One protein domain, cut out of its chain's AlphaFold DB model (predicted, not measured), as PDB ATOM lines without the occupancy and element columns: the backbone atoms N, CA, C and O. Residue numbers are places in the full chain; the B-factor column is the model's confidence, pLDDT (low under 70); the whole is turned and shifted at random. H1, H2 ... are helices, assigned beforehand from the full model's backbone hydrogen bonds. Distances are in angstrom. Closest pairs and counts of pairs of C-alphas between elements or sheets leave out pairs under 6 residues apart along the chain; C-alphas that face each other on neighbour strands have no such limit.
ATOM      1  N   THR A   2      64.548  -7.741 -51.296       31.64
ATOM      2  CA  THR A   2      64.615  -8.962 -52.136       31.64
ATOM      3  C   THR A   2      64.539 -10.197 -51.205       31.64
ATOM      4  O   THR A   2      65.173 -10.205 -50.163       31.64
ATOM      5  N   ARG A   3      63.566 -11.113 -51.390       30.05
ATOM      6  CA  ARG A   3      63.701 -12.502 -51.929       30.05
ATOM      7  C   ARG A   3      64.800 -13.351 -51.243       30.05
ATOM      8  O   ARG A   3      65.924 -12.899 -51.176       30.05
ATOM      9  N   LYS A   4      64.622 -14.621 -50.858       29.50
ATOM     10  CA  LYS A   4      63.576 -15.637 -51.095       29.50
ATOM     11  C   LYS A   4      63.890 -16.872 -50.220       29.50
ATOM     12  O   LYS A   4      65.050 -17.162 -49.965       29.50
ATOM     13  N   LYS A   5      62.833 -17.614 -49.879       34.06
ATOM     14  CA  LYS A   5      62.807 -19.019 -49.424       34.06
ATOM     15  C   LYS A   5      63.560 -19.967 -50.371       34.06
ATOM     16  O   LYS A   5      63.391 -19.794 -51.576       34.06
ATOM     17  N   THR A   6      64.149 -21.045 -49.832       29.27
ATOM     18  CA  THR A   6      63.799 -22.429 -50.233       29.27
ATOM     19  C   THR A   6      64.261 -23.475 -49.214       29.27
ATOM     20  O   THR A   6      65.370 -23.417 -48.699       29.27
ATOM     21  N   SER A   7      63.347 -24.404 -48.955       28.75
ATOM     22  CA  SER A   7      63.382 -25.573 -48.075       28.75
ATOM     23  C   SER A   7      64.061 -26.789 -48.728       28.75
ATOM     24  O   SER A   7      64.222 -26.770 -49.944       28.75
ATOM     25  N   PHE A   8      64.357 -27.834 -47.937       27.78
ATOM     26  CA  PHE A   8      64.245 -29.303 -48.177       27.78
ATOM     27  C   PHE A   8      65.195 -30.026 -47.179       27.78
ATOM     28  O   PHE A   8      66.261 -29.490 -46.908       27.78
ATOM     29  N   LEU A   9      65.006 -31.232 -46.629       27.95
ATOM     30  CA  LEU A   9      63.895 -32.150 -46.337       27.95
ATOM     31  C   LEU A   9      64.547 -33.375 -45.626       27.95
ATOM     32  O   LEU A   9      65.551 -33.864 -46.123       27.95
ATOM     33  N   ILE A  10      63.985 -33.810 -44.487       28.73
ATOM     34  CA  ILE A  10      63.806 -35.183 -43.928       28.73
ATOM     35  C   ILE A  10      64.934 -36.247 -44.071       28.73
ATOM     36  O   ILE A  10      65.361 -36.543 -45.178       28.73
ATOM     37  N   ILE A  11      65.297 -36.922 -42.957       27.45
ATOM     38  CA  ILE A  11      65.206 -38.396 -42.712       27.45
ATOM     39  C   ILE A  11      65.754 -38.755 -41.298       27.45
ATOM     40  O   ILE A  11      66.939 -38.651 -41.011       27.45
ATOM     41  N   THR A  12      64.809 -39.111 -40.419       26.38
ATOM     42  CA  THR A  12      64.722 -40.259 -39.481       26.38
ATOM     43  C   THR A  12      65.920 -40.781 -38.643       26.38
ATOM     44  O   THR A  12      66.810 -41.444 -39.155       26.38
ATOM     45  N   ALA A  13      65.762 -40.620 -37.314       26.08
ATOM     46  CA  ALA A  13      65.921 -41.570 -36.185       26.08
ATOM     47  C   ALA A  13      67.247 -42.326 -35.904       26.08
ATOM     48  O   ALA A  13      67.649 -43.186 -36.677       26.08
ATOM     49  N   ILE A  14      67.790 -42.149 -34.682       27.38
ATOM     50  CA  ILE A  14      67.854 -43.157 -33.589       27.38
ATOM     51  C   ILE A  14      68.360 -42.509 -32.268       27.38
ATOM     52  O   ILE A  14      69.257 -41.675 -32.273       27.38
ATOM     53  N   LEU A  15      67.709 -42.919 -31.169       25.44
ATOM     54  CA  LEU A  15      67.927 -42.749 -29.716       25.44
ATOM     55  C   LEU A  15      69.335 -42.347 -29.200       25.44
ATOM     56  O   LEU A  15      70.310 -42.995 -29.563       25.44
ATOM     57  N   LEU A  16      69.423 -41.452 -28.193       24.45
ATOM     58  CA  LEU A  16      69.417 -41.770 -26.737       24.45
ATOM     59  C   LEU A  16      69.743 -40.507 -25.873       24.45
ATOM     60  O   LEU A  16      70.834 -39.966 -25.966       24.45
ATOM     61  N   VAL A  17      68.795 -40.105 -25.007       26.89
ATOM     62  CA  VAL A  17      68.961 -39.596 -23.615       26.89
ATOM     63  C   VAL A  17      69.848 -38.354 -23.337       26.89
ATOM     64  O   VAL A  17      71.064 -38.472 -23.258       26.89
ATOM     65  N   LEU A  18      69.218 -37.198 -23.027       24.09
ATOM     66  CA  LEU A  18      69.318 -36.479 -21.726       24.09
ATOM     67  C   LEU A  18      68.561 -35.122 -21.694       24.09
ATOM     68  O   LEU A  18      68.797 -34.242 -22.512       24.09
ATOM     69  N   VAL A  19      67.717 -34.988 -20.658       27.48
ATOM     70  CA  VAL A  19      67.248 -33.776 -19.936       27.48
ATOM     71  C   VAL A  19      66.313 -32.780 -20.645       27.48
ATOM     72  O   VAL A  19      66.691 -31.703 -21.090       27.48
ATOM     73  N   VAL A  20      65.039 -33.181 -20.660       26.02
ATOM     74  CA  VAL A  20      63.838 -32.474 -20.159       26.02
ATOM     75  C   VAL A  20      63.903 -30.940 -20.064       26.02
ATOM     76  O   VAL A  20      64.241 -30.368 -19.032       26.02
ATOM     77  N   GLY A  21      63.407 -30.299 -21.121       23.56
ATOM     78  CA  GLY A  21      62.693 -29.028 -21.070       23.56
ATOM     79  C   GLY A  21      61.417 -29.150 -21.912       23.56
ATOM     80  O   GLY A  21      61.496 -29.586 -23.055       23.56
ATOM     81  N   LEU A  22      60.273 -28.775 -21.324       26.45
ATOM     82  CA  LEU A  22      59.000 -28.404 -21.970       26.45
ATOM     83  C   LEU A  22      58.344 -29.376 -22.974       26.45
ATOM     84  O   LEU A  22      58.704 -29.369 -24.141       26.45
ATOM     85  N   VAL A  23      57.264 -30.049 -22.538       25.30
ATOM     86  CA  VAL A  23      55.950 -30.211 -23.225       25.30
ATOM     87  C   VAL A  23      54.949 -30.608 -22.114       25.30
ATOM     88  O   VAL A  23      55.061 -31.693 -21.562       25.30
ATOM     89  N   TRP A  24      54.115 -29.721 -21.557       30.27
ATOM     90  CA  TRP A  24      52.771 -29.360 -22.047       30.27
ATOM     91  C   TRP A  24      51.992 -30.522 -22.691       30.27
ATOM     92  O   TRP A  24      51.838 -30.580 -23.908       30.27
ATOM     93  N   TYR A  25      51.436 -31.421 -21.874       23.00
ATOM     94  CA  TYR A  25      50.194 -32.098 -22.249       23.00
ATOM     95  C   TYR A  25      49.291 -32.341 -21.041       23.00
ATOM     96  O   TYR A  25      49.723 -32.791 -19.985       23.00
ATOM     97  N   PHE A  26      48.028 -32.001 -21.266       33.25
ATOM     98  CA  PHE A  26      46.879 -32.114 -20.393       33.25
ATOM     99  C   PHE A  26      46.749 -33.503 -19.765       33.25
ATOM    100  O   PHE A  26      46.510 -34.491 -20.461       33.25
ATOM    101  N   VAL A  27      46.787 -33.546 -18.437       26.09
ATOM    102  CA  VAL A  27      46.104 -34.569 -17.647       26.09
ATOM    103  C   VAL A  27      45.060 -33.814 -16.837       26.09
ATOM    104  O   VAL A  27      45.402 -33.024 -15.964       26.09
ATOM    105  N   LYS A  28      43.784 -33.997 -17.194       29.20
ATOM    106  CA  LYS A  28      42.661 -33.585 -16.346       29.20
ATOM    107  C   LYS A  28      42.863 -34.228 -14.968       29.20
ATOM    108  O   LYS A  28      42.967 -35.458 -14.932       29.20
ATOM    109  N   PRO A  29      42.872 -33.464 -13.867       28.91
ATOM    110  CA  PRO A  29      42.670 -34.054 -12.558       28.91
ATOM    111  C   PRO A  29      41.285 -34.702 -12.550       28.91
ATOM    112  O   PRO A  29      40.318 -34.139 -13.071       28.91
ATOM    113  N   SER A  30      41.204 -35.918 -12.020       28.88
ATOM    114  CA  SER A  30      39.936 -36.541 -11.665       28.88
ATOM    115  C   SER A  30      39.188 -35.622 -10.704       28.88
ATOM    116  O   SER A  30      39.772 -35.178  -9.719       28.88
ATOM    117  N   GLU A  31      37.918 -35.355 -10.999       31.36
ATOM    118  CA  GLU A  31      36.984 -34.638 -10.133       31.36
ATOM    119  C   GLU A  31      36.844 -35.382  -8.795       31.36
ATOM    120  O   GLU A  31      36.030 -36.290  -8.647       31.36
ATOM    121  N   SER A  32      37.676 -35.022  -7.822       28.48
ATOM    122  CA  SER A  32      37.321 -35.105  -6.412       28.48
ATOM    123  C   SER A  32      36.705 -33.761  -6.043       28.48
ATOM    124  O   SER A  32      37.392 -32.740  -6.001       28.48
ATOM    125  N   GLU A  33      35.388 -33.759  -5.860       33.38
ATOM    126  CA  GLU A  33      34.601 -32.620  -5.403       33.38
ATOM    127  C   GLU A  33      35.055 -32.169  -4.013       33.38
ATOM    128  O   GLU A  33      34.603 -32.707  -3.010       33.38
ATOM    129  N   ILE A  34      35.898 -31.141  -3.950       29.62
ATOM    130  CA  ILE A  34      35.754 -30.089  -2.941       29.62
ATOM    131  C   ILE A  34      35.942 -28.768  -3.678       29.62
ATOM    132  O   ILE A  34      37.020 -28.182  -3.731       29.62
ATOM    133  N   ARG A  35      34.866 -28.319  -4.324       24.97
ATOM    134  CA  ARG A  35      34.707 -26.900  -4.620       24.97
ATOM    135  C   ARG A  35      34.368 -26.246  -3.284       24.97
ATOM    136  O   ARG A  35      33.319 -26.572  -2.737       24.97
ATOM    137  N   ILE A  36      35.157 -25.288  -2.795       34.62
ATOM    138  CA  ILE A  36      34.569 -24.239  -1.947       34.62
ATOM    139  C   ILE A  36      33.764 -23.364  -2.908       34.62
ATOM    140  O   ILE A  36      34.195 -22.328  -3.409       34.62
ATOM    141  N   GLN A  37      32.617 -23.896  -3.312       37.09
ATOM    142  CA  GLN A  37      31.620 -23.158  -4.044       37.09
ATOM    143  C   GLN A  37      31.037 -22.214  -2.994       37.09
ATOM    144  O   GLN A  37      30.318 -22.662  -2.108       37.09
ATOM    145  N   GLN A  38      31.371 -20.920  -3.038       47.12
ATOM    146  CA  GLN A  38      30.436 -19.924  -2.514       47.12
ATOM    147  C   GLN A  38      29.149 -20.098  -3.341       47.12
ATOM    148  O   GLN A  38      28.996 -19.521  -4.424       47.12
ATOM    149  N   ASP A  39      28.280 -21.007  -2.909       45.22
ATOM    150  CA  ASP A  39      26.844 -20.897  -3.126       45.22
ATOM    151  C   ASP A  39      26.477 -19.589  -2.429       45.22
ATOM    152  O   ASP A  39      26.817 -19.436  -1.261       45.22
ATOM    153  N   GLY A  40      25.966 -18.569  -3.124       59.66
ATOM    154  CA  GLY A  40      25.951 -17.256  -2.484       59.66
ATOM    155  C   GLY A  40      25.434 -16.071  -3.275       59.66
ATOM    156  O   GLY A  40      25.495 -16.009  -4.505       59.66
ATOM    157  N   ILE A  41      24.953 -15.110  -2.489       70.94
ATOM    158  CA  ILE A  41      24.595 -13.751  -2.880       70.94
ATOM    159  C   ILE A  41      25.862 -13.097  -3.432       70.94
ATOM    160  O   ILE A  41      26.873 -13.030  -2.744       70.94
ATOM    161  N   ALA A  42      25.820 -12.607  -4.667       80.56
ATOM    162  CA  ALA A  42      26.889 -11.751  -5.167       80.56
ATOM    163  C   ALA A  42      26.672 -10.351  -4.569       80.56
ATOM    164  O   ALA A  42      25.687  -9.700  -4.926       80.56
ATOM    165  N   THR A  43      27.499  -9.937  -3.608       85.56
ATOM    166  CA  THR A  43      27.357  -8.665  -2.875       85.56
ATOM    167  C   THR A  43      28.589  -7.788  -3.070       85.56
ATOM    168  O   THR A  43      29.708  -8.292  -3.097       85.56
ATOM    169  N   ARG A  44      28.378  -6.477  -3.223       87.88
ATOM    170  CA  ARG A  44      29.436  -5.447  -3.223       87.88
ATOM    171  C   ARG A  44      29.175  -4.333  -2.220       87.88
ATOM    172  O   ARG A  44      30.085  -3.564  -1.919       87.88
ATOM    173  N   SER A  45      27.954  -4.205  -1.699       88.50
ATOM    174  CA  SER A  45      27.620  -3.164  -0.728       88.50
ATOM    175  C   SER A  45      27.946  -3.616   0.694       88.50
ATOM    176  O   SER A  45      27.068  -3.943   1.486       88.50
ATOM    177  N   CYS A  46      29.230  -3.593   1.041       87.06
ATOM    178  CA  CYS A  46      29.685  -3.881   2.399       87.06
ATOM    179  C   CYS A  46      29.680  -2.607   3.259       87.06
ATOM    180  O   CYS A  46      30.279  -1.597   2.887       87.06
ATOM    181  N   TYR A  47      29.027  -2.654   4.424       87.06
ATOM    182  CA  TYR A  47      28.917  -1.508   5.344       87.06
ATOM    183  C   TYR A  47      29.664  -1.693   6.663       87.06
ATOM    184  O   TYR A  47      29.552  -0.844   7.552       87.06
ATOM    185  N   GLN A  48      30.406  -2.790   6.793       84.38
ATOM    186  CA  GLN A  48      31.270  -3.013   7.939       84.38
ATOM    187  C   GLN A  48      32.399  -1.977   7.956       84.38
ATOM    188  O   GLN A  48      32.902  -1.583   6.903       84.38
ATOM    189  N   ASP A  49      32.770  -1.506   9.150       87.88
ATOM    190  CA  ASP A  49      33.814  -0.489   9.316       87.88
ATOM    191  C   ASP A  49      35.149  -1.019   8.749       87.88
ATOM    192  O   ASP A  49      35.661  -2.026   9.256       87.88
ATOM    193  N   PRO A  50      35.742  -0.372   7.719       91.62
ATOM    194  CA  PRO A  50      37.030  -0.782   7.165       91.62
ATOM    195  C   PRO A  50      38.148  -0.871   8.208       91.62
ATOM    196  O   PRO A  50      39.089  -1.636   8.012       91.62
ATOM    197  N   TYR A  51      38.040  -0.139   9.321       93.44
ATOM    198  CA  TYR A  51      38.971  -0.249  10.443       93.44
ATOM    199  C   TYR A  51      38.956  -1.637  11.097       93.44
ATOM    200  O   TYR A  51      40.007  -2.177  11.430       93.44
ATOM    201  N   GLU A  52      37.780  -2.245  11.269       91.94
ATOM    202  CA  GLU A  52      37.671  -3.583  11.865       91.94
ATOM    203  C   GLU A  52      38.214  -4.654  10.915       91.94
ATOM    204  O   GLU A  52      38.919  -5.568  11.346       91.94
ATOM    205  N   TYR A  53      37.960  -4.495   9.613       93.12
ATOM    206  CA  TYR A  53      38.549  -5.338   8.574       93.12
ATOM    207  C   TYR A  53      40.082  -5.224   8.550       93.12
ATOM    208  O   TYR A  53      40.775  -6.241   8.564       93.12
ATOM    209  N   HIS A  54      40.616  -3.999   8.586       94.81
ATOM    210  CA  HIS A  54      42.058  -3.737   8.654       94.81
ATOM    211  C   HIS A  54      42.698  -4.386   9.886       94.81
ATOM    212  O   HIS A  54      43.631  -5.174   9.733       94.81
ATOM    213  N   LYS A  55      42.149  -4.161  11.089       93.62
ATOM    214  CA  LYS A  55      42.647  -4.778  12.331       93.62
ATOM    215  C   LYS A  55      42.668  -6.301  12.266       93.62
ATOM    216  O   LYS A  55      43.608  -6.919  12.762       93.62
ATOM    217  N   ALA A  56      41.633  -6.910  11.687       94.50
ATOM    218  CA  ALA A  56      41.564  -8.358  11.546       94.50
ATOM    219  C   ALA A  56      42.666  -8.892  10.618       94.50
ATOM    220  O   ALA A  56      43.276  -9.913  10.930       94.50
ATOM    221  N   LEU A  57      42.959  -8.189   9.520       95.25
ATOM    222  CA  LEU A  57      44.051  -8.548   8.614       95.25
ATOM    223  C   LEU A  57      45.433  -8.311   9.221       95.25
ATOM    224  O   LEU A  57      46.320  -9.139   9.034       95.25
ATOM    225  N   GLU A  58      45.622  -7.215   9.955       95.12
ATOM    226  CA  GLU A  58      46.900  -6.904  10.597       95.12
ATOM    227  C   GLU A  58      47.212  -7.926  11.698       95.12
ATOM    228  O   GLU A  58      48.316  -8.467  11.749       95.12
ATOM    229  N   ALA A  59      46.211  -8.290  12.505       95.50
ATOM    230  CA  ALA A  59      46.354  -9.358  13.488       95.50
ATOM    231  C   ALA A  59      46.587 -10.729  12.825       95.50
ATOM    232  O   ALA A  59      47.448 -11.477  13.276       95.50
ATOM    233  N   LEU A  60      45.891 -11.046  11.724       95.94
ATOM    234  CA  LEU A  60      46.121 -12.287  10.977       95.94
ATOM    235  C   LEU A  60      47.562 -12.372  10.454       95.94
ATOM    236  O   LEU A  60      48.210 -13.404  10.622       95.94
ATOM    237  N   LEU A  61      48.074 -11.302   9.837       96.06
ATOM    238  CA  LEU A  61      49.452 -11.259   9.344       96.06
ATOM    239  C   LEU A  61      50.449 -11.477  10.486       96.06
ATOM    240  O   LEU A  61      51.369 -12.281  10.347       96.06
ATOM    241  N   TYR A  62      50.228 -10.817  11.626       95.62
ATOM    242  CA  TYR A  62      51.072 -10.968  12.805       95.62
ATOM    243  C   TYR A  62      51.122 -12.422  13.306       95.62
ATOM    244  O   TYR A  62      52.207 -12.951  13.548       95.62
ATOM    245  N   GLU A  63      49.978 -13.100  13.425       94.88
ATOM    246  CA  GLU A  63      49.927 -14.500  13.876       94.88
ATOM    247  C   GLU A  63      50.593 -15.464  12.877       94.88
ATOM    248  O   GLU A  63      51.309 -16.394  13.272       94.88
ATOM    249  N   VAL A  64      50.430 -15.213  11.573       94.00
ATOM    250  CA  VAL A  64      51.153 -15.940  10.514       94.00
ATOM    251  C   VAL A  64      52.663 -15.712  10.636       94.00
ATOM    252  O   VAL A  64      53.446 -16.653  10.480       94.00
ATOM    253  N   ASP A  65      53.099 -14.495  10.968       93.00
ATOM    254  CA  ASP A  65      54.510 -14.167  11.165       93.00
ATOM    255  C   ASP A  65      55.141 -14.881  12.361       93.00
ATOM    256  O   ASP A  65      56.303 -15.289  12.276       93.00
ATOM    257  N   GLN A  66      54.374 -15.111  13.430       91.62
ATOM    258  CA  GLN A  66      54.819 -15.907  14.579       91.62
ATOM    259  C   GLN A  66      54.889 -17.416  14.284       91.62
ATOM    260  O   GLN A  66      55.404 -18.178  15.106       91.62
ATOM    261  N   GLY A  67      54.385 -17.871  13.130       87.94
ATOM    262  CA  GLY A  67      54.286 -19.293  12.792       87.94
ATOM    263  C   GLY A  67      53.263 -20.039  13.654       87.94
ATOM    264  O   GLY A  67      53.415 -21.238  13.888       87.94
ATOM    265  N   ALA A  68      52.248 -19.330  14.158       80.94
ATOM    266  CA  ALA A  68      51.276 -19.848  15.118       80.94
ATOM    267  C   ALA A  68      50.060 -20.540  14.471       80.94
ATOM    268  O   ALA A  68      49.194 -21.035  15.190       80.94
ATOM    269  N   MET A  69      49.981 -20.587  13.135       90.12
ATOM    270  CA  MET A  69      48.784 -21.014  12.401       90.12
ATOM    271  C   MET A  69      49.097 -22.051  11.317       90.12
ATOM    272  O   MET A  69      50.098 -21.941  10.610       90.12
ATOM    273  N   SER A  70      48.215 -23.041  11.157       90.44
ATOM    274  CA  SER A  70      48.213 -23.944  10.000       90.44
ATOM    275  C   SER A  70      47.493 -23.318   8.795       90.44
ATOM    276  O   SER A  70      46.723 -22.371   8.950       90.44
ATOM    277  N   ASN A  71      47.676 -23.869   7.588       89.75
ATOM    278  CA  ASN A  71      46.938 -23.412   6.398       89.75
ATOM    279  C   ASN A  71      45.411 -23.507   6.576       89.75
ATOM    280  O   ASN A  71      44.684 -22.670   6.042       89.75
ATOM    281  N   GLU A  72      44.929 -24.487   7.346       88.81
ATOM    282  CA  GLU A  72      43.510 -24.644   7.683       88.81
ATOM    283  C   GLU A  72      43.024 -23.513   8.603       88.81
ATOM    284  O   GLU A  72      41.999 -22.889   8.321       88.81
ATOM    285  N   ASP A  73      43.800 -23.167   9.639       90.19
ATOM    286  CA  ASP A  73      43.482 -22.051  10.544       90.19
ATOM    287  C   ASP A  73      43.447 -20.707   9.796       90.19
ATOM    288  O   ASP A  73      42.583 -19.857  10.043       90.19
ATOM    289  N   ILE A  74      44.378 -20.511   8.856       92.62
ATOM    290  CA  ILE A  74      44.461 -19.303   8.025       92.62
ATOM    291  C   ILE A  74      43.259 -19.234   7.081       92.62
ATOM    292  O   ILE A  74      42.602 -18.196   7.005       92.62
ATOM    293  N   ALA A  75      42.927 -20.335   6.398       90.38
ATOM    294  CA  ALA A  75      41.776 -20.396   5.501       90.38
ATOM    295  C   ALA A  75      40.465 -20.085   6.241       90.38
ATOM    296  O   ALA A  75      39.679 -19.263   5.760       90.38
ATOM    297  N   GLY A  76      40.275 -20.664   7.432       88.06
ATOM    298  CA  GLY A  76      39.120 -20.393   8.291       88.06
ATOM    299  C   GLY A  76      39.060 -18.941   8.774       88.06
ATOM    300  O   GLY A  76      37.986 -18.338   8.794       88.06
ATOM    301  N   SER A  77      40.208 -18.333   9.087       92.00
ATOM    302  CA  SER A  77      40.282 -16.915   9.464       92.00
ATOM    303  C   SER A  77      39.916 -15.995   8.297       92.00
ATOM    304  O   SER A  77      39.130 -15.068   8.474       92.00
ATOM    305  N   ILE A  78      40.412 -16.269   7.085       91.56
ATOM    306  CA  ILE A  78      40.066 -15.492   5.884       91.56
ATOM    307  C   ILE A  78      38.577 -15.637   5.545       91.56
ATOM    308  O   ILE A  78      37.925 -14.652   5.189       91.56
ATOM    309  N   GLU A  79      38.027 -16.846   5.673       86.56
ATOM    310  CA  GLU A  79      36.602 -17.102   5.465       86.56
ATOM    311  C   GLU A  79      35.756 -16.299   6.454       86.56
ATOM    312  O   GLU A  79      34.790 -15.647   6.052       86.56
ATOM    313  N   TRP A  80      36.155 -16.275   7.727       86.50
ATOM    314  CA  TRP A  80      35.494 -15.468   8.744       86.50
ATOM    315  C   TRP A  80      35.559 -13.972   8.436       86.50
ATOM    316  O   TRP A  80      34.525 -13.307   8.445       86.50
ATOM    317  N   ILE A  81      36.749 -13.449   8.121       88.94
ATOM    318  CA  ILE A  81      36.958 -12.028   7.801       88.94
ATOM    319  C   ILE A  81      36.090 -11.621   6.604       88.94
ATOM    320  O   ILE A  81      35.433 -10.582   6.639       88.94
ATOM    321  N   SER A  82      36.038 -12.460   5.568       85.25
ATOM    322  CA  SER A  82      35.231 -12.209   4.369       85.25
ATOM    323  C   SER A  82      33.736 -12.190   4.691       85.25
ATOM    324  O   SER A  82      33.048 -11.231   4.351       85.25
ATOM    325  N   ARG A  83      33.242 -13.191   5.432       81.94
ATOM    326  CA  ARG A  83      31.830 -13.272   5.841       81.94
ATOM    327  C   ARG A  83      31.410 -12.161   6.797       81.94
ATOM    328  O   ARG A  83      30.252 -11.755   6.771       81.94
ATOM    329  N   ASN A  84      32.320 -11.700   7.657       83.75
ATOM    330  CA  ASN A  84      32.060 -10.588   8.564       83.75
ATOM    331  C   ASN A  84      31.915  -9.268   7.800       83.75
ATOM    332  O   ASN A  84      31.052  -8.469   8.144       83.75
ATOM    333  N   LEU A  85      32.712  -9.065   6.745       84.94
ATOM    334  CA  LEU A  85      32.592  -7.884   5.895       84.94
ATOM    335  C   LEU A  85      31.253  -7.853   5.137       84.94
ATOM    336  O   LEU A  85      30.613  -6.805   5.054       84.94
ATOM    337  N   GLU A  86      30.839  -9.004   4.603       81.62
ATOM    338  CA  GLU A  86      29.584  -9.157   3.857       81.62
ATOM    339  C   GLU A  86      28.346  -9.120   4.775       81.62
ATOM    340  O   GLU A  86      27.243  -8.853   4.307       81.62
ATOM    341  N   ASP A  87      28.516  -9.377   6.078       81.69
ATOM    342  CA  ASP A  87      27.445  -9.412   7.086       81.69
ATOM    343  C   ASP A  87      26.301 -10.391   6.729       81.69
ATOM    344  O   ASP A  87      25.105 -10.140   6.906       81.69
ATOM    345  N   ILE A  88      26.689 -11.549   6.180       78.75
ATOM    346  CA  ILE A  88      25.771 -12.610   5.723       78.75
ATOM    347  C   ILE A  88      26.058 -13.986   6.345       78.75
ATOM    348  O   ILE A  88      25.437 -14.979   5.967       78.75
ATOM    349  N   GLY A  89      26.966 -14.067   7.324       77.38
ATOM    350  CA  GLY A  89      27.392 -15.334   7.937       77.38
ATOM    351  C   GLY A  89      26.232 -16.198   8.455       77.38
ATOM    352  O   GLY A  89      26.162 -17.385   8.142       77.38
ATOM    353  N   ALA A  90      25.266 -15.587   9.149       77.25
ATOM    354  CA  ALA A  90      24.100 -16.298   9.682       77.25
ATOM    355  C   ALA A  90      23.237 -16.947   8.585       77.25
ATOM    356  O   ALA A  90      22.682 -18.022   8.786       77.25
ATOM    357  N   TYR A  91      23.133 -16.334   7.404       82.62
ATOM    358  CA  TYR A  91      22.372 -16.911   6.294       82.62
ATOM    359  C   TYR A  91      23.005 -18.188   5.772       82.62
ATOM    360  O   TYR A  91      22.302 -19.188   5.629       82.62
ATOM    361  N   TYR A  92      24.324 -18.201   5.597       79.06
ATOM    362  CA  TYR A  92      25.027 -19.402   5.156       79.06
ATOM    363  C   TYR A  92      24.859 -20.579   6.116       79.06
ATOM    364  O   TYR A  92      24.676 -21.708   5.666       79.06
ATOM    365  N   GLU A  93      24.825 -20.322   7.422       78.31
ATOM    366  CA  GLU A  93      24.577 -21.359   8.432       78.31
ATOM    367  C   GLU A  93      23.150 -21.934   8.373       78.31
ATOM    368  O   GLU A  93      22.908 -23.060   8.808       78.31
ATOM    369  N   THR A  94      22.197 -21.181   7.818       78.56
ATOM    370  CA  THR A  94      20.774 -21.564   7.753       78.56
ATOM    371  C   THR A  94      20.288 -22.009   6.378       78.56
ATOM    372  O   THR A  94      19.161 -22.496   6.274       78.56
ATOM    373  N   LEU A  95      21.114 -21.886   5.334       81.50
ATOM    374  CA  LEU A  95      20.723 -22.107   3.938       81.50
ATOM    375  C   LEU A  95      20.080 -23.487   3.713       81.50
ATOM    376  O   LEU A  95      19.053 -23.607   3.047       81.50
ATOM    377  N   SER A  96      20.630 -24.532   4.337       84.38
ATOM    378  CA  SER A  96      20.124 -25.912   4.243       84.38
ATOM    379  C   SER A  96      18.834 -26.170   5.035       84.38
ATOM    380  O   SER A  96      18.245 -27.245   4.915       84.38
ATOM    381  N   PHE A  97      18.378 -25.197   5.825       88.25
ATOM    382  CA  PHE A  97      17.220 -25.295   6.715       88.25
ATOM    383  C   PHE A  97      16.096 -24.321   6.353       88.25
ATOM    384  O   PHE A  97      15.113 -24.244   7.088       88.25
ATOM    385  N   LEU A  98      16.210 -23.584   5.238       89.81
ATOM    386  CA  LEU A  98      15.232 -22.562   4.857       89.81
ATOM    387  C   LEU A  98      13.811 -23.110   4.702       89.81
ATOM    388  O   LEU A  98      12.855 -22.356   4.865       89.81
ATOM    389  N   PHE A 425      42.347 -14.845  17.723       90.12
ATOM    390  CA  PHE A 425      43.261 -13.765  18.084       90.12
ATOM    391  C   PHE A 425      42.533 -12.415  18.159       90.12
ATOM    392  O   PHE A 425      41.385 -12.266  17.738       90.12
ATOM    393  N   THR A 426      43.190 -11.407  18.734       90.25
ATOM    394  CA  THR A 426      42.657 -10.043  18.869       90.25
ATOM    395  C   THR A 426      43.765  -9.028  18.629       90.25
ATOM    396  O   THR A 426      44.890  -9.223  19.078       90.25
ATOM    397  N   TYR A 427      43.423  -7.934  17.950       91.06
ATOM    398  CA  TYR A 427      44.356  -6.857  17.645       91.06
ATOM    399  C   TYR A 427      44.937  -6.184  18.898       91.06
ATOM    400  O   TYR A 427      44.217  -5.912  19.862       91.06
ATOM    401  N   THR A 428      46.226  -5.837  18.848       89.88
ATOM    402  CA  THR A 428      46.917  -5.012  19.849       89.88
ATOM    403  C   THR A 428      47.856  -4.016  19.165       89.88
ATOM    404  O   THR A 428      48.259  -4.233  18.028       89.88
ATOM    405  N   ALA A 429      48.237  -2.933  19.853       85.12
ATOM    406  CA  ALA A 429      49.102  -1.896  19.276       85.12
ATOM    407  C   ALA A 429      50.470  -2.421  18.799       85.12
ATOM    408  O   ALA A 429      51.013  -1.891  17.836       85.12
ATOM    409  N   ASP A 430      51.001  -3.475  19.430       87.19
ATOM    410  CA  ASP A 430      52.282  -4.090  19.052       87.19
ATOM    411  C   ASP A 430      52.223  -4.791  17.681       87.19
ATOM    412  O   ASP A 430      53.260  -5.075  17.088       87.19
ATOM    413  N   MET A 431      51.014  -5.055  17.167       91.88
ATOM    414  CA  MET A 431      50.792  -5.628  15.837       91.88
ATOM    415  C   MET A 431      50.836  -4.568  14.727       91.88
ATOM    416  O   MET A 431      50.891  -4.937  13.557       91.88
ATOM    417  N   ASN A 432      50.827  -3.269  15.065       89.94
ATOM    418  CA  ASN A 432      50.890  -2.197  14.074       89.94
ATOM    419  C   ASN A 432      52.240  -2.210  13.347       89.94
ATOM    420  O   ASN A 432      53.278  -1.867  13.918       89.94
ATOM    421  N   ARG A 433      52.219  -2.555  12.061       90.12
ATOM    422  CA  ARG A 433      53.444  -2.738  11.266       90.12
ATOM    423  C   ARG A 433      54.027  -1.437  10.714       90.12
ATOM    424  O   ARG A 433      55.189  -1.411  10.313       90.12
ATOM    425  N   THR A 434      53.227  -0.373  10.628       91.38
ATOM    426  CA  THR A 434      53.626   0.879   9.960       91.38
ATOM    427  C   THR A 434      54.024   1.989  10.923       91.38
ATOM    428  O   THR A 434      54.674   2.951  10.515       91.38
ATOM    429  N   GLY A 435      53.627   1.875  12.191       89.44
ATOM    430  CA  GLY A 435      53.719   2.943  13.182       89.44
ATOM    431  C   GLY A 435      52.694   4.066  12.976       89.44
ATOM    432  O   GLY A 435      52.628   4.976  13.798       89.44
ATOM    433  N   ILE A 436      51.872   4.014  11.921       93.25
ATOM    434  CA  ILE A 436      50.816   4.998  11.675       93.25
ATOM    435  C   ILE A 436      49.590   4.597  12.491       93.25
ATOM    436  O   ILE A 436      49.043   3.509  12.334       93.25
ATOM    437  N   THR A 437      49.139   5.487  13.375       93.56
ATOM    438  CA  THR A 437      47.875   5.310  14.105       93.56
ATOM    439  C   THR A 437      46.743   5.946  13.307       93.56
ATOM    440  O   THR A 437      46.613   7.169  13.292       93.56
ATOM    441  N   ASN A 438      45.921   5.151  12.634       92.94
ATOM    442  CA  ASN A 438      44.804   5.651  11.836       92.94
ATOM    443  C   ASN A 438      43.544   4.804  12.036       92.94
ATOM    444  O   ASN A 438      43.602   3.656  12.473       92.94
ATOM    445  N   ARG A 439      42.396   5.384  11.699       95.06
ATOM    446  CA  ARG A 439      41.088   4.730  11.763       95.06
ATOM    447  C   ARG A 439      40.337   4.811  10.440       95.06
ATOM    448  O   ARG A 439      39.515   3.942  10.167       95.06
ATOM    449  N   VAL A 440      40.566   5.830   9.613       97.00
ATOM    450  CA  VAL A 440      39.792   6.032   8.384       97.00
ATOM    451  C   VAL A 440      40.551   5.496   7.175       97.00
ATOM    452  O   VAL A 440      41.673   5.907   6.882       97.00
ATOM    453  N   PHE A 441      39.901   4.612   6.418       95.62
ATOM    454  CA  PHE A 441      40.454   4.009   5.206       95.62
ATOM    455  C   PHE A 441      39.542   4.267   4.006       95.62
ATOM    456  O   PHE A 441      38.318   4.179   4.112       95.62
ATOM    457  N   TYR A 442      40.154   4.564   2.858       93.75
ATOM    458  CA  TYR A 442      39.476   4.754   1.566       93.75
ATOM    459  C   TYR A 442      40.058   3.857   0.461       93.75
ATOM    460  O   TYR A 442      39.779   4.073  -0.719       93.75
ATOM    461  N   GLY A 443      40.899   2.883   0.826       92.06
ATOM    462  CA  GLY A 443      41.386   1.863  -0.098       92.06
ATOM    463  C   GLY A 443      40.266   0.968  -0.634       92.06
ATOM    464  O   GLY A 443      39.149   0.962  -0.112       92.06
ATOM    465  N   ASP A 444      40.549   0.221  -1.703       90.62
ATOM    466  CA  ASP A 444      39.533  -0.599  -2.364       90.62
ATOM    467  C   ASP A 444      39.403  -1.962  -1.674       90.62
ATOM    468  O   ASP A 444      40.191  -2.886  -1.892       90.62
ATOM    469  N   VAL A 445      38.379  -2.084  -0.826       89.00
ATOM    470  CA  VAL A 445      38.097  -3.320  -0.088       89.00
ATOM    471  C   VAL A 445      37.796  -4.492  -1.022       89.00
ATOM    472  O   VAL A 445      38.164  -5.619  -0.702       89.00
ATOM    473  N   GLU A 446      37.219  -4.253  -2.203       86.81
ATOM    474  CA  GLU A 446      36.949  -5.324  -3.170       86.81
ATOM    475  C   GLU A 446      38.257  -5.899  -3.731       86.81
ATOM    476  O   GLU A 446      38.400  -7.112  -3.879       86.81
ATOM    477  N   VAL A 447      39.244  -5.037  -4.006       89.38
ATOM    478  CA  VAL A 447      40.570  -5.473  -4.471       89.38
ATOM    479  C   VAL A 447      41.307  -6.213  -3.352       89.38
ATOM    480  O   VAL A 447      41.896  -7.264  -3.602       89.38
ATOM    481  N   SER A 448      41.215  -5.724  -2.113       92.44
ATOM    482  CA  SER A 448      41.746  -6.423  -0.937       92.44
ATOM    483  C   SER A 448      41.125  -7.817  -0.775       92.44
ATOM    484  O   SER A 448      41.840  -8.811  -0.641       92.44
ATOM    485  N   GLN A 449      39.797  -7.932  -0.868       88.56
ATOM    486  CA  GLN A 449      39.105  -9.221  -0.823       88.56
ATOM    487  C   GLN A 449      39.487 -10.138  -1.986       88.56
ATOM    488  O   GLN A 449      39.589 -11.347  -1.785       88.56
ATOM    489  N   ALA A 450      39.733  -9.604  -3.185       88.19
ATOM    490  CA  ALA A 450      40.176 -10.409  -4.318       88.19
ATOM    491  C   ALA A 450      41.516 -11.111  -4.033       88.19
ATOM    492  O   ALA A 450      41.642 -12.299  -4.336       88.19
ATOM    493  N   TYR A 451      42.470 -10.434  -3.379       93.50
ATOM    494  CA  TYR A 451      43.717 -11.069  -2.926       93.50
ATOM    495  C   TYR A 451      43.460 -12.197  -1.924       93.50
ATOM    496  O   TYR A 451      44.052 -13.269  -2.031       93.50
ATOM    497  N   LEU A 452      42.546 -11.991  -0.975       91.50
ATOM    498  CA  LEU A 452      42.203 -13.007   0.019       91.50
ATOM    499  C   LEU A 452      41.490 -14.221  -0.593       91.50
ATOM    500  O   LEU A 452      41.787 -15.355  -0.222       91.50
ATOM    501  N   ARG A 453      40.590 -14.005  -1.560       87.06
ATOM    502  CA  ARG A 453      39.922 -15.083  -2.308       87.06
ATOM    503  C   ARG A 453      40.933 -15.897  -3.122       87.06
ATOM    504  O   ARG A 453      40.842 -17.121  -3.155       87.06
ATOM    505  N   GLU A 454      41.914 -15.242  -3.746       89.31
ATOM    506  CA  GLU A 454      43.012 -15.934  -4.433       89.31
ATOM    507  C   GLU A 454      43.844 -16.769  -3.447       89.31
ATOM    508  O   GLU A 454      44.115 -17.943  -3.705       89.31
ATOM    509  N   LEU A 455      44.179 -16.199  -2.286       92.56
ATOM    510  CA  LEU A 455      44.921 -16.891  -1.237       92.56
ATOM    511  C   LEU A 455      44.179 -18.128  -0.715       92.56
ATOM    512  O   LEU A 455      44.798 -19.173  -0.531       92.56
ATOM    513  N   GLN A 456      42.859 -18.057  -0.530       88.69
ATOM    514  CA  GLN A 456      42.055 -19.217  -0.127       88.69
ATOM    515  C   GLN A 456      42.182 -20.389  -1.105       88.69
ATOM    516  O   GLN A 456      42.278 -21.533  -0.666       88.69
ATOM    517  N   VAL A 457      42.224 -20.124  -2.414       86.38
ATOM    518  CA  VAL A 457      42.437 -21.176  -3.423       86.38
ATOM    519  C   VAL A 457      43.834 -21.779  -3.285       86.38
ATOM    520  O   VAL A 457      43.975 -22.997  -3.310       86.38
ATOM    521  N   GLN A 458      44.858 -20.947  -3.083       88.62
ATOM    522  CA  GLN A 458      46.240 -21.409  -2.923       88.62
ATOM    523  C   GLN A 458      46.446 -22.221  -1.633       88.62
ATOM    524  O   GLN A 458      47.226 -23.171  -1.621       88.62
ATOM    525  N   LEU A 459      45.735 -21.897  -0.548       88.88
ATOM    526  CA  LEU A 459      45.824 -22.632   0.721       88.88
ATOM    527  C   LEU A 459      45.365 -24.092   0.592       88.88
ATOM    528  O   LEU A 459      45.912 -24.953   1.281       88.88
ATOM    529  N   LEU A 460      44.435 -24.381  -0.327       82.94
ATOM    530  CA  LEU A 460      44.008 -25.747  -0.662       82.94
ATOM    531  C   LEU A 460      45.101 -26.554  -1.380       82.94
ATOM    532  O   LEU A 460      45.066 -27.782  -1.358       82.94
ATOM    533  N   GLU A 461      46.062 -25.876  -2.008       83.81
ATOM    534  CA  GLU A 461      47.188 -26.472  -2.734       83.81
ATOM    535  C   GLU A 461      48.490 -26.489  -1.904       83.81
ATOM    536  O   GLU A 461      49.565 -26.700  -2.462       83.81
ATOM    537  N   GLU A 462      48.405 -26.289  -0.579       80.69
ATOM    538  CA  GLU A 462      49.547 -26.192   0.351       80.69
ATOM    539  C   GLU A 462      50.514 -25.028   0.032       80.69
ATOM    540  O   GLU A 462      51.719 -25.217  -0.140       80.69
ATOM    541  N   ALA A 463      49.988 -23.798  -0.025       80.88
ATOM    542  CA  ALA A 463      50.786 -22.584  -0.237       80.88
ATOM    543  C   ALA A 463      51.963 -22.419   0.747       80.88
ATOM    544  O   ALA A 463      51.842 -22.686   1.945       80.88
ATOM    545  N   ASP A 464      53.085 -21.905   0.231       89.38
ATOM    546  CA  ASP A 464      54.269 -21.540   1.014       89.38
ATOM    547  C   ASP A 464      54.005 -20.316   1.907       89.38
ATOM    548  O   ASP A 464      53.358 -19.354   1.489       89.38
ATOM    549  N   VAL A 465      54.553 -20.320   3.125       88.81
ATOM    550  CA  VAL A 465      54.315 -19.267   4.125       88.81
ATOM    551  C   VAL A 465      54.706 -17.868   3.635       88.81
ATOM    552  O   VAL A 465      54.047 -16.894   3.993       88.81
ATOM    553  N   GLN A 466      55.728 -17.742   2.785       92.31
ATOM    554  CA  GLN A 466      56.123 -16.456   2.215       92.31
ATOM    555  C   GLN A 466      55.047 -15.921   1.263       92.31
ATOM    556  O   GLN A 466      54.720 -14.739   1.308       92.31
ATOM    557  N   VAL A 467      54.442 -16.796   0.454       92.50
ATOM    558  CA  VAL A 467      53.340 -16.436  -0.455       92.50
ATOM    559  C   VAL A 467      52.109 -15.988   0.332       92.50
ATOM    560  O   VAL A 467      51.459 -15.010  -0.046       92.50
ATOM    561  N   ILE A 468      51.814 -16.662   1.448       94.38
ATOM    562  CA  ILE A 468      50.720 -16.291   2.354       94.38
ATOM    563  C   ILE A 468      50.937 -14.871   2.886       94.38
ATOM    564  O   ILE A 468      50.071 -14.012   2.709       94.38
ATOM    565  N   LYS A 469      52.108 -14.611   3.482       94.69
ATOM    566  CA  LYS A 469      52.467 -13.303   4.052       94.69
ATOM    567  C   LYS A 469      52.376 -12.189   3.019       94.69
ATOM    568  O   LYS A 469      51.666 -11.214   3.236       94.69
ATOM    569  N   GLU A 470      53.012 -12.374   1.863       94.88
ATOM    570  CA  GLU A 470      53.009 -11.385   0.781       94.88
ATOM    571  C   GLU A 470      51.599 -11.085   0.259       94.88
ATOM    572  O   GLU A 470      51.323  -9.974  -0.191       94.88
ATOM    573  N   THR A 471      50.695 -12.065   0.282       96.31
ATOM    574  CA  THR A 471      49.325 -11.873  -0.209       96.31
ATOM    575  C   THR A 471      48.448 -11.151   0.813       96.31
ATOM    576  O   THR A 471      47.709 -10.243   0.434       96.31
ATOM    577  N   ILE A 472      48.573 -11.475   2.105       96.50
ATOM    578  CA  ILE A 472      47.901 -10.726   3.181       96.50
ATOM    579  C   ILE A 472      48.441  -9.290   3.242       96.50
ATOM    580  O   ILE A 472      47.666  -8.342   3.365       96.50
ATOM    581  N   GLU A 473      49.751  -9.103   3.074       95.75
ATOM    582  CA  GLU A 473      50.365  -7.776   3.017       95.75
ATOM    583  C   GLU A 473      49.841  -6.960   1.827       95.75
ATOM    584  O   GLU A 473      49.495  -5.794   1.997       95.75
ATOM    585  N   LYS A 474      49.686  -7.558   0.636       95.75
ATOM    586  CA  LYS A 474      49.047  -6.883  -0.513       95.75
ATOM    587  C   LYS A 474      47.620  -6.432  -0.202       95.75
ATOM    588  O   LYS A 474      47.251  -5.324  -0.588       95.75
ATOM    589  N   ALA A 475      46.841  -7.261   0.495       96.31
ATOM    590  CA  ALA A 475      45.492  -6.911   0.929       96.31
ATOM    591  C   ALA A 475      45.508  -5.701   1.886       96.31
ATOM    592  O   ALA A 475      44.825  -4.709   1.642       96.31
ATOM    593  N   LEU A 476      46.372  -5.717   2.908       95.81
ATOM    594  CA  LEU A 476      46.563  -4.592   3.835       95.81
ATOM    595  C   LEU A 476      47.004  -3.304   3.125       95.81
ATOM    596  O   LEU A 476      46.428  -2.237   3.343       95.81
ATOM    597  N   VAL A 477      47.989  -3.407   2.231       95.31
ATOM    598  CA  VAL A 477      48.518  -2.280   1.451       95.31
ATOM    599  C   VAL A 477      47.434  -1.622   0.602       95.31
ATOM    600  O   VAL A 477      47.406  -0.392   0.485       95.31
ATOM    601  N   GLU A 478      46.528  -2.424   0.042       95.00
ATOM    602  CA  GLU A 478      45.412  -1.941  -0.764       95.00
ATOM    603  C   GLU A 478      44.392  -1.135   0.050       95.00
ATOM    604  O   GLU A 478      43.842  -0.169  -0.478       95.00
ATOM    605  N   ILE A 479      44.180  -1.474   1.327       93.81
ATOM    606  CA  ILE A 479      43.287  -0.743   2.241       93.81
ATOM    607  C   ILE A 479      43.928   0.548   2.755       93.81
ATOM    608  O   ILE A 479      43.305   1.611   2.742       93.81
ATOM    609  N   GLU A 480      45.177   0.455   3.200       94.56
ATOM    610  CA  GLU A 480      45.917   1.550   3.835       94.56
ATOM    611  C   GLU A 480      46.259   2.680   2.859       94.56
ATOM    612  O   GLU A 480      46.194   3.852   3.230       94.56
ATOM    613  N   LYS A 481      46.616   2.352   1.604       92.12
ATOM    614  CA  LYS A 481      46.997   3.335   0.569       92.12
ATOM    615  C   LYS A 481      48.002   4.386   1.070       92.12
ATOM    616  O   LYS A 481      47.894   5.568   0.759       92.12
TER     617      LYS A 481
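AT A GLANCE: This is residues 2 to 98 and 425 to 481 of the 829 residues of the protein "Beta_helix domain-containing protein" of Clostridiales bacterium (UniProt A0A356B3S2). Four helices, H1, H2, H4 and H5, stand side by side in an up-and-down bundle, each running against the one before it in the chain, and a long tail, of which residues 2 to 33 stand free, makes most of the length. The short H3 turns off at the end of H2, about perpendicular to it. The printed part has 154 residues with five named helices, H1 to H5 in chain order, and no named strand; it is all helix, though under half of its residues, 72, are in named elements. The whole is extended, with a radius of gyration of the C-alphas of 23.8 A and spans of 72 by 46 by 41 A.

HOW THE PARTS SIT: H1, residues 50 to 65, and H2, residues 71 to 86, touch as a helical hairpin at a shallow tilt of 4 degrees; their closest C-alphas, of Tyr 53 and Ile 81, are 6.9 A apart. H1 also touches H5, residues 465 to 480, opposite ways at 21 degrees, closest at the C-alphas of Leu 61 and Ile 472, 6.4 A. H5 and H4, residues 445 to 459, form the other helical hairpin, at 9 degrees, with the C-alphas of Ser 448 and Ala 475 closest at 4.2 A. H4 touches H2 at 26 degrees, opposite ways, closest at the C-alphas of Ala 75 and Gln 456, 5.8 A. H3, residues 89 to 97, touches no helix. Every O i to N i+4 pair is within hydrogen-bond range in H1, H2, H4 and H5, but 3 of 5 in H3.

IN THESE COORDINATES: H1 begins at C-alpha 50 (37.030, -0.782, 7.165) and is 22.4 A long; H2 is 22.6 A, H4 20.8 A and H3 14.3 A. H5, 22.4 A, ends at C-alpha 480 (45.917, 1.550, 3.835).

THE WHOLE: Residues 99 to 424 are not printed, and C-alphas 98 and 425 are 32.2 A apart across the cut. Residues 2 to 40 are under 70 in pLDDT.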